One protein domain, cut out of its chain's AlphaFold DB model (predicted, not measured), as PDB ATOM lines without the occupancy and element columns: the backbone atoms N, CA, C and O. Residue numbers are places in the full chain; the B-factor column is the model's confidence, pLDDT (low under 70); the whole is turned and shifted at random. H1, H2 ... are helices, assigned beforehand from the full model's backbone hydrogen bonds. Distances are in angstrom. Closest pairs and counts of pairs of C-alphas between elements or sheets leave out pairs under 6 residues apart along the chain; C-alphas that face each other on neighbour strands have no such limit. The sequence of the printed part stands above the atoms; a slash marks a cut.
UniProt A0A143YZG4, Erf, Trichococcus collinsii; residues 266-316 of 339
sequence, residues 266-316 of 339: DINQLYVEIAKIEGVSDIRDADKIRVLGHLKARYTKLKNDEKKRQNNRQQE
ATOM      1  N   ASP A 266     -18.135 -18.328 -12.683       81.50
ATOM      2  CA  ASP A 266     -17.221 -19.089 -13.528       81.50
ATOM      3  C   ASP A 266     -16.717 -18.219 -14.689       81.50
ATOM      4  O   ASP A 266     -17.461 -17.859 -15.608       81.50
ATOM      5  N   ILE A 267     -15.430 -17.869 -14.632       82.88
ATOM      6  CA  ILE A 267     -14.794 -17.052 -15.664       82.88
ATOM      7  C   ILE A 267     -14.666 -17.799 -16.992       82.88
ATOM      8  O   ILE A 267     -14.742 -17.174 -18.047       82.88
ATOM      9  N   ASN A 268     -14.513 -19.123 -16.967       79.00
ATOM     10  CA  ASN A 268     -14.320 -19.905 -18.184       79.00
ATOM     11  C   ASN A 268     -15.606 -19.912 -19.008       79.00
ATOM     12  O   ASN A 268     -15.565 -19.740 -20.225       79.00
ATOM     13  N   GLN A 269     -16.758 -20.009 -18.341       83.19
ATOM     14  CA  GLN A 269     -18.050 -19.859 -19.000       83.19
ATOM     15  C   GLN A 269     -18.216 -18.456 -19.605       83.19
ATOM     16  O   GLN A 269     -18.659 -18.328 -20.747       83.19
ATOM     17  N   LEU A 270     -17.798 -17.409 -18.885       81.31
ATOM     18  CA  LEU A 270     -17.854 -16.037 -19.390       81.31
ATOM     19  C   LEU A 270     -16.946 -15.829 -20.612       81.31
ATOM     20  O   LEU A 270     -17.338 -15.148 -21.553       81.31
ATOM     21  N   TYR A 271     -15.762 -16.436 -20.642       80.44
ATOM     22  CA  TYR A 271     -14.881 -16.378 -21.808       80.44
ATOM     23  C   TYR A 271     -15.445 -17.102 -23.024       80.44
ATOM     24  O   TYR A 271     -15.327 -16.587 -24.132       80.44
ATOM     25  N   VAL A 272     -16.131 -18.230 -22.833       78.88
ATOM     26  CA  VAL A 272     -16.849 -18.904 -23.924       78.88
ATOM     27  C   VAL A 272     -17.985 -18.027 -24.463       78.88
ATOM     28  O   VAL A 272     -18.214 -17.988 -25.672       78.88
ATOM     29  N   GLU A 273     -18.692 -17.299 -23.597       83.38
ATOM     30  CA  GLU A 273     -19.721 -16.342 -24.022       83.38
ATOM     31  C   GLU A 273     -19.121 -15.167 -24.804       83.38
ATOM     32  O   GLU A 273     -19.629 -14.827 -25.871       83.38
ATOM     33  N   ILE A 274     -18.021 -14.580 -24.320       81.31
ATOM     34  CA  ILE A 274     -17.348 -13.462 -24.994       81.31
ATOM     35  C   ILE A 274     -16.785 -13.904 -26.349       81.31
ATOM     36  O   ILE A 274     -16.982 -13.201 -27.335       81.31
ATOM     37  N   ALA A 275     -16.163 -15.083 -26.430       73.31
ATOM     38  CA  ALA A 275     -15.652 -15.629 -27.686       73.31
ATOM     39  C   ALA A 275     -16.773 -15.786 -28.729       73.31
ATOM     40  O   ALA A 275     -16.616 -15.375 -29.877       73.31
ATOM     41  N   LYS A 276     -17.957 -16.266 -28.316       82.62
ATOM     42  CA  LYS A 276     -19.139 -16.336 -29.192       82.62
ATOM     43  C   LYS A 276     -19.638 -14.961 -29.641       82.62
ATOM     44  O   LYS A 276     -20.051 -14.834 -30.790       82.62
ATOM     45  N   ILE A 277     -19.622 -13.956 -28.763       79.81
ATOM     46  CA  ILE A 277     -20.038 -12.580 -29.093       79.81
ATOM     47  C   ILE A 277     -19.081 -11.951 -30.110       79.81
ATOM     48  O   ILE A 277     -19.532 -11.320 -31.060       79.81
ATOM     49  N   GLU A 278     -17.776 -12.153 -29.935       75.19
ATOM     50  CA  GLU A 278     -16.746 -11.650 -30.852       75.19
ATOM     51  C   GLU A 278     -16.603 -12.507 -32.124       75.19
ATOM     52  O   GLU A 278     -15.831 -12.163 -33.015       75.19
ATOM     53  N   GLY A 279     -17.356 -13.607 -32.241       78.50
ATOM     54  CA  GLY A 279     -17.344 -14.477 -33.418       78.50
ATOM     55  C   GLY A 279     -16.059 -15.297 -33.581       78.50
ATOM     56  O   GLY A 279     -15.752 -15.724 -34.693       78.50
ATOM     57  N   VAL A 280     -15.316 -15.524 -32.494       71.19
ATOM     58  CA  VAL A 280     -14.056 -16.280 -32.479       71.19
ATOM     59  C   VAL A 280     -14.222 -17.630 -31.778       71.19
ATOM     60  O   VAL A 280     -15.060 -17.802 -30.892       71.19
ATOM     61  N   SER A 281     -13.418 -18.618 -32.175       67.12
ATOM     62  CA  SER A 281     -13.434 -19.961 -31.579       67.12
ATOM     63  C   SER A 281     -12.767 -20.032 -30.202       67.12
ATOM     64  O   SER A 281     -13.145 -20.879 -29.394       67.12
ATOM     65  N   ASP A 282     -11.797 -19.156 -29.933       70.19
ATOM     66  CA  ASP A 282     -11.062 -19.069 -28.670       70.19
ATOM     67  C   ASP A 282     -10.932 -17.601 -28.247       70.19
ATOM     68  O   ASP A 282     -10.713 -16.714 -29.070       70.19
ATOM     69  N   ILE A 283     -11.052 -17.333 -26.947       70.88
ATOM     70  CA  ILE A 283     -10.933 -15.985 -26.386       70.88
ATOM     71  C   ILE A 283      -9.532 -15.388 -26.585       70.88
ATOM     72  O   ILE A 283      -9.387 -14.171 -26.619       70.88
ATOM     73  N   ARG A 284      -8.503 -16.233 -26.732       71.38
ATOM     74  CA  ARG A 284      -7.121 -15.806 -27.002       71.38
ATOM     75  C   ARG A 284      -6.965 -15.138 -28.367       71.38
ATOM     76  O   ARG A 284      -6.038 -14.353 -28.539       71.38
ATOM     77  N   ASP A 285      -7.885 -15.423 -29.286       64.12
ATOM     78  CA  ASP A 285      -7.918 -14.844 -30.628       64.12
ATOM     79  C   ASP A 285      -8.749 -13.546 -30.680       64.12
ATOM     80  O   ASP A 285      -8.784 -12.869 -31.707       64.12
ATOM     81  N   ALA A 286      -9.423 -13.178 -29.582       65.06
ATOM     82  CA  ALA A 286     -10.166 -11.926 -29.474       65.06
ATOM     83  C   ALA A 286      -9.248 -10.746 -29.109       65.06
ATOM     84  O   ALA A 286      -8.298 -10.876 -28.334       65.06
ATOM     85  N   ASP A 287      -9.583  -9.554 -29.611       75.62
ATOM     86  CA  ASP A 287      -8.888  -8.317 -29.247       75.62
ATOM     87  C   ASP A 287      -8.992  -8.054 -27.732       75.62
ATOM     88  O   ASP A 287     -10.085  -7.949 -27.164       75.62
ATOM     89  N   LYS A 288      -7.840  -7.910 -27.070       66.81
ATOM     90  CA  LYS A 288      -7.741  -7.774 -25.609       66.81
ATOM     91  C   LYS A 288      -8.499  -6.562 -25.057       66.81
ATOM     92  O   LYS A 288      -9.049  -6.635 -23.958       66.81
ATOM     93  N   ILE A 289      -8.576  -5.459 -25.800       59.28
ATOM     94  CA  ILE A 289      -9.305  -4.257 -25.377       59.28
ATOM     95  C   ILE A 289     -10.813  -4.523 -25.420       59.28
ATOM     96  O   ILE A 289     -11.540  -4.114 -24.509       59.28
ATOM     97  N   ARG A 290     -11.290  -5.269 -26.421       62.03
ATOM     98  CA  ARG A 290     -12.700  -5.687 -26.497       62.03
ATOM     99  C   ARG A 290     -13.059  -6.677 -25.396       62.03
ATOM    100  O   ARG A 290     -14.078  -6.493 -24.727       62.03
ATOM    101  N   VAL A 291     -12.191  -7.655 -25.126       69.62
ATOM    102  CA  VAL A 291     -12.355  -8.595 -24.002       69.62
ATOM    103  C   VAL A 291     -12.432  -7.840 -22.670       69.62
ATOM    104  O   VAL A 291     -13.349  -8.073 -21.879       69.62
ATOM    105  N   LEU A 292     -11.543  -6.866 -22.443       68.75
ATOM    106  CA  LEU A 292     -11.585  -5.994 -21.267       68.75
ATOM    107  C   LEU A 292     -12.904  -5.204 -21.175       68.75
ATOM    108  O   LEU A 292     -13.467  -5.061 -20.085       68.75
ATOM    109  N   GLY A 293     -13.427  -4.724 -22.306       64.94
ATOM    110  CA  GLY A 293     -14.725  -4.051 -22.393       64.94
ATOM    111  C   GLY A 293     -15.885  -4.926 -21.909       64.94
ATOM    112  O   GLY A 293     -16.662  -4.504 -21.045       64.94
ATOM    113  N   HIS A 294     -15.961  -6.169 -22.390       76.19
ATOM    114  CA  HIS A 294     -16.992  -7.130 -21.979       76.19
ATOM    115  C   HIS A 294     -16.881  -7.518 -20.501       76.19
ATOM    116  O   HIS A 294     -17.887  -7.536 -19.785       76.19
ATOM    117  N   LEU A 295     -15.661  -7.740 -20.002       77.56
ATOM    118  CA  LEU A 295     -15.413  -8.022 -18.583       77.56
ATOM    119  C   LEU A 295     -15.837  -6.849 -17.689       77.56
ATOM    120  O   LEU A 295     -16.511  -7.045 -16.673       77.56
ATOM    121  N   LYS A 296     -15.522  -5.610 -18.083       76.94
ATOM    122  CA  LYS A 296     -15.925  -4.404 -17.349       76.94
ATOM    123  C   LYS A 296     -17.445  -4.226 -17.337       76.94
ATOM    124  O   LYS A 296     -18.009  -3.871 -16.296       76.94
ATOM    125  N   ALA A 297     -18.119  -4.506 -18.452       73.00
ATOM    126  CA  ALA A 297     -19.577  -4.468 -18.534       73.00
ATOM    127  C   ALA A 297     -20.217  -5.514 -17.608       73.00
ATOM    128  O   ALA A 297     -21.124  -5.190 -16.832       73.00
ATOM    129  N   ARG A 298     -19.696  -6.749 -17.611       80.31
ATOM    130  CA  ARG A 298     -20.175  -7.828 -16.739       80.31
ATOM    131  C   ARG A 298     -19.981  -7.493 -15.263       80.31
ATOM    132  O   ARG A 298     -20.928  -7.605 -14.487       80.31
ATOM    133  N   TYR A 299     -18.802  -7.002 -14.892       77.69
ATOM    134  CA  TYR A 299     -18.509  -6.574 -13.524       77.69
ATOM    135  C   TYR A 299     -19.416  -5.428 -13.053       77.69
ATOM    136  O   TYR A 299     -19.919  -5.432 -11.929       77.69
ATOM    137  N   THR A 300     -19.693  -4.460 -13.927       76.31
ATOM    138  CA  THR A 300     -20.578  -3.330 -13.601       76.31
ATOM    139  C   THR A 300     -22.012  -3.795 -13.354       76.31
ATOM    140  O   THR A 300     -22.658  -3.333 -12.412       76.31
ATOM    141  N   LYS A 301     -22.502  -4.752 -14.153       79.38
ATOM    142  CA  LYS A 301     -23.827  -5.347 -13.954       79.38
ATOM    143  C   LYS A 301     -23.925  -6.062 -12.601       79.38
ATOM    144  O   LYS A 301     -24.886  -5.830 -11.877       79.38
ATOM    145  N   LEU A 302     -22.889  -6.808 -12.211       77.69
ATOM    146  CA  LEU A 302     -22.835  -7.484 -10.907       77.69
ATOM    147  C   LEU A 302     -22.904  -6.506  -9.739       77.69
ATOM    148  O   LEU A 302     -23.709  -6.684  -8.830       77.69
ATOM    149  N   LYS A 303     -22.131  -5.421  -9.803       77.25
ATOM    150  CA  LYS A 303     -22.133  -4.389  -8.760       77.25
ATOM    151  C   LYS A 303     -23.498  -3.703  -8.623       77.25
ATOM    152  O   LYS A 303     -23.906  -3.324  -7.525       77.25
ATOM    153  N   ASN A 304     -24.214  -3.542  -9.734       73.62
ATOM    154  CA  ASN A 304     -25.555  -2.967  -9.732       73.62
ATOM    155  C   ASN A 304     -26.602  -3.945  -9.174       73.62
ATOM    156  O   ASN A 304     -27.488  -3.523  -8.429       73.62
ATOM    157  N   ASP A 305     -26.474  -5.238  -9.470       74.00
ATOM    158  CA  ASP A 305     -27.359  -6.278  -8.939       74.00
ATOM    159  C   ASP A 305     -27.127  -6.507  -7.432       74.00
ATOM    160  O   ASP A 305     -28.087  -6.665  -6.674       74.00
ATOM    161  N   GLU A 306     -25.881  -6.420  -6.956       69.56
ATOM    162  CA  GLU A 306     -25.556  -6.422  -5.523       69.56
ATOM    163  C   GLU A 306     -26.134  -5.207  -4.794       69.56
ATOM    164  O   GLU A 306     -26.738  -5.365  -3.731       69.56
ATOM    165  N   LYS A 307     -26.044  -4.006  -5.382       70.19
ATOM    166  CA  LYS A 307     -26.681  -2.801  -4.826       70.19
ATOM    167  C   LYS A 307     -28.200  -2.941  -4.726       70.19
ATOM    168  O   LYS A 307     -28.781  -2.554  -3.714       70.19
ATOM    169  N   LYS A 308     -28.854  -3.535  -5.730       68.56
ATOM    170  CA  LYS A 308     -30.299  -3.820  -5.672       68.56
ATOM    171  C   LYS A 308     -30.643  -4.827  -4.571       68.56
ATOM    172  O   LYS A 308     -31.618  -4.627  -3.851       68.56
ATOM    173  N   ARG A 309     -29.824  -5.869  -4.382       65.81
ATOM    174  CA  ARG A 309     -29.997  -6.856  -3.295       65.81
ATOM    175  C   ARG A 309     -29.757  -6.262  -1.903       65.81
ATOM    176  O   ARG A 309     -30.420  -6.678  -0.956       65.81
ATOM    177  N   GLN A 310     -28.841  -5.301  -1.765       63.72
ATOM    178  CA  GLN A 310     -28.602  -4.580  -0.509       63.72
ATOM    179  C   GLN A 310     -29.741  -3.606  -0.176       63.72
ATOM    180  O   GLN A 310     -30.185  -3.581   0.968       63.72
ATOM    181  N   ASN A 311     -30.282  -2.893  -1.169       59.41
ATOM    182  CA  ASN A 311     -31.446  -2.025  -0.965       59.41
ATOM    183  C   ASN A 311     -32.707  -2.810  -0.570       59.41
ATOM    184  O   ASN A 311     -33.449  -2.357   0.295       59.41
ATOM    185  N   ASN A 312     -32.928  -4.007  -1.131       57.03
ATOM    186  CA  ASN A 312     -34.055  -4.852  -0.715       57.03
ATOM    187  C   ASN A 312     -33.913  -5.377   0.727       57.03
ATOM    188  O   ASN A 312     -34.902  -5.411   1.451       57.03
ATOM    189  N   ARG A 313     -32.696  -5.712   1.186       56.91
ATOM    190  CA  ARG A 313     -32.450  -6.123   2.586       56.91
ATOM    191  C   ARG A 313     -32.630  -4.992   3.606       56.91
ATOM    192  O   ARG A 313     -32.881  -5.265   4.772       56.91
ATOM    193  N   GLN A 314     -32.531  -3.728   3.189       56.16
ATOM    194  CA  GLN A 314     -32.784  -2.569   4.058       56.16
ATOM    195  C   GLN A 314     -34.276  -2.213   4.196       56.16
ATOM    196  O   GLN A 314     -34.623  -1.433   5.079       56.16
ATOM    197  N   GLN A 315     -35.164  -2.789   3.373       52.25
ATOM    198  CA  GLN A 315     -36.618  -2.576   3.460       52.25
ATOM    199  C   GLN A 315     -37.348  -3.628   4.318       52.25
ATOM    200  O   GLN A 315     -38.459  -3.372   4.783       52.25
ATOM    201  N   GLU A 316     -36.729  -4.779   4.599       50.66
ATOM    202  CA  GLU A 316     -37.293  -5.816   5.482       50.66
ATOM    203  C   GLU A 316     -37.537  -5.364   6.946       50.66
ATOM    204  O   GLU A 316     -38.573  -5.745   7.494       50.66
TER     205      GLU A 316
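Overview. This is residues 266 to 316 of the 339 residues of the protein "Erf" of Trichococcus collinsii (UniProt A0A143YZG4). What is the shape? Short H1 and the link after it make a compact head with the first part of long H2, and residues 299 to 316 stick out as an arm. What builds it? The printed part has 51 residues, all helix by class, with H1 then H2 and no named strand. Is it compact? It is only just loose, close to extended: radius of gyration of the C-alphas 14.6 A, spans 47 by 18 by 13 A.

Arrangement. How do the helices stand? H1, residues 267 to 277, and H2, residues 288 to 313, are close but not clearly touching; their closest C-alphas, of Ile 274 and His 294, are 7.0 A apart. They run opposite ways at a steep tilt of 60 degrees. And their backbones? In H1 and H2 every O i to N i+4 pair is within hydrogen-bond range.

Along the chain. Where does H1 begin? C-alpha 267 is at (-14.794, -17.052, -15.664); H1 measures 15.1 A from first to last C-alpha. Where does H2 end? C-alpha 313 is at (-32.450, -6.123, 2.586); H2 measures 37.5 A.

Size, cuts and confidence. How is it linked? The printed part has no cut, and the 10-residue link is short. Where is confidence low? Residues 281, 285 to 286, 288 to 293, 306 and 308 to 316 are under 70. How large is it? The farthest C-alphas, of Asp 285 and Glu 316, are 47.4 A apart.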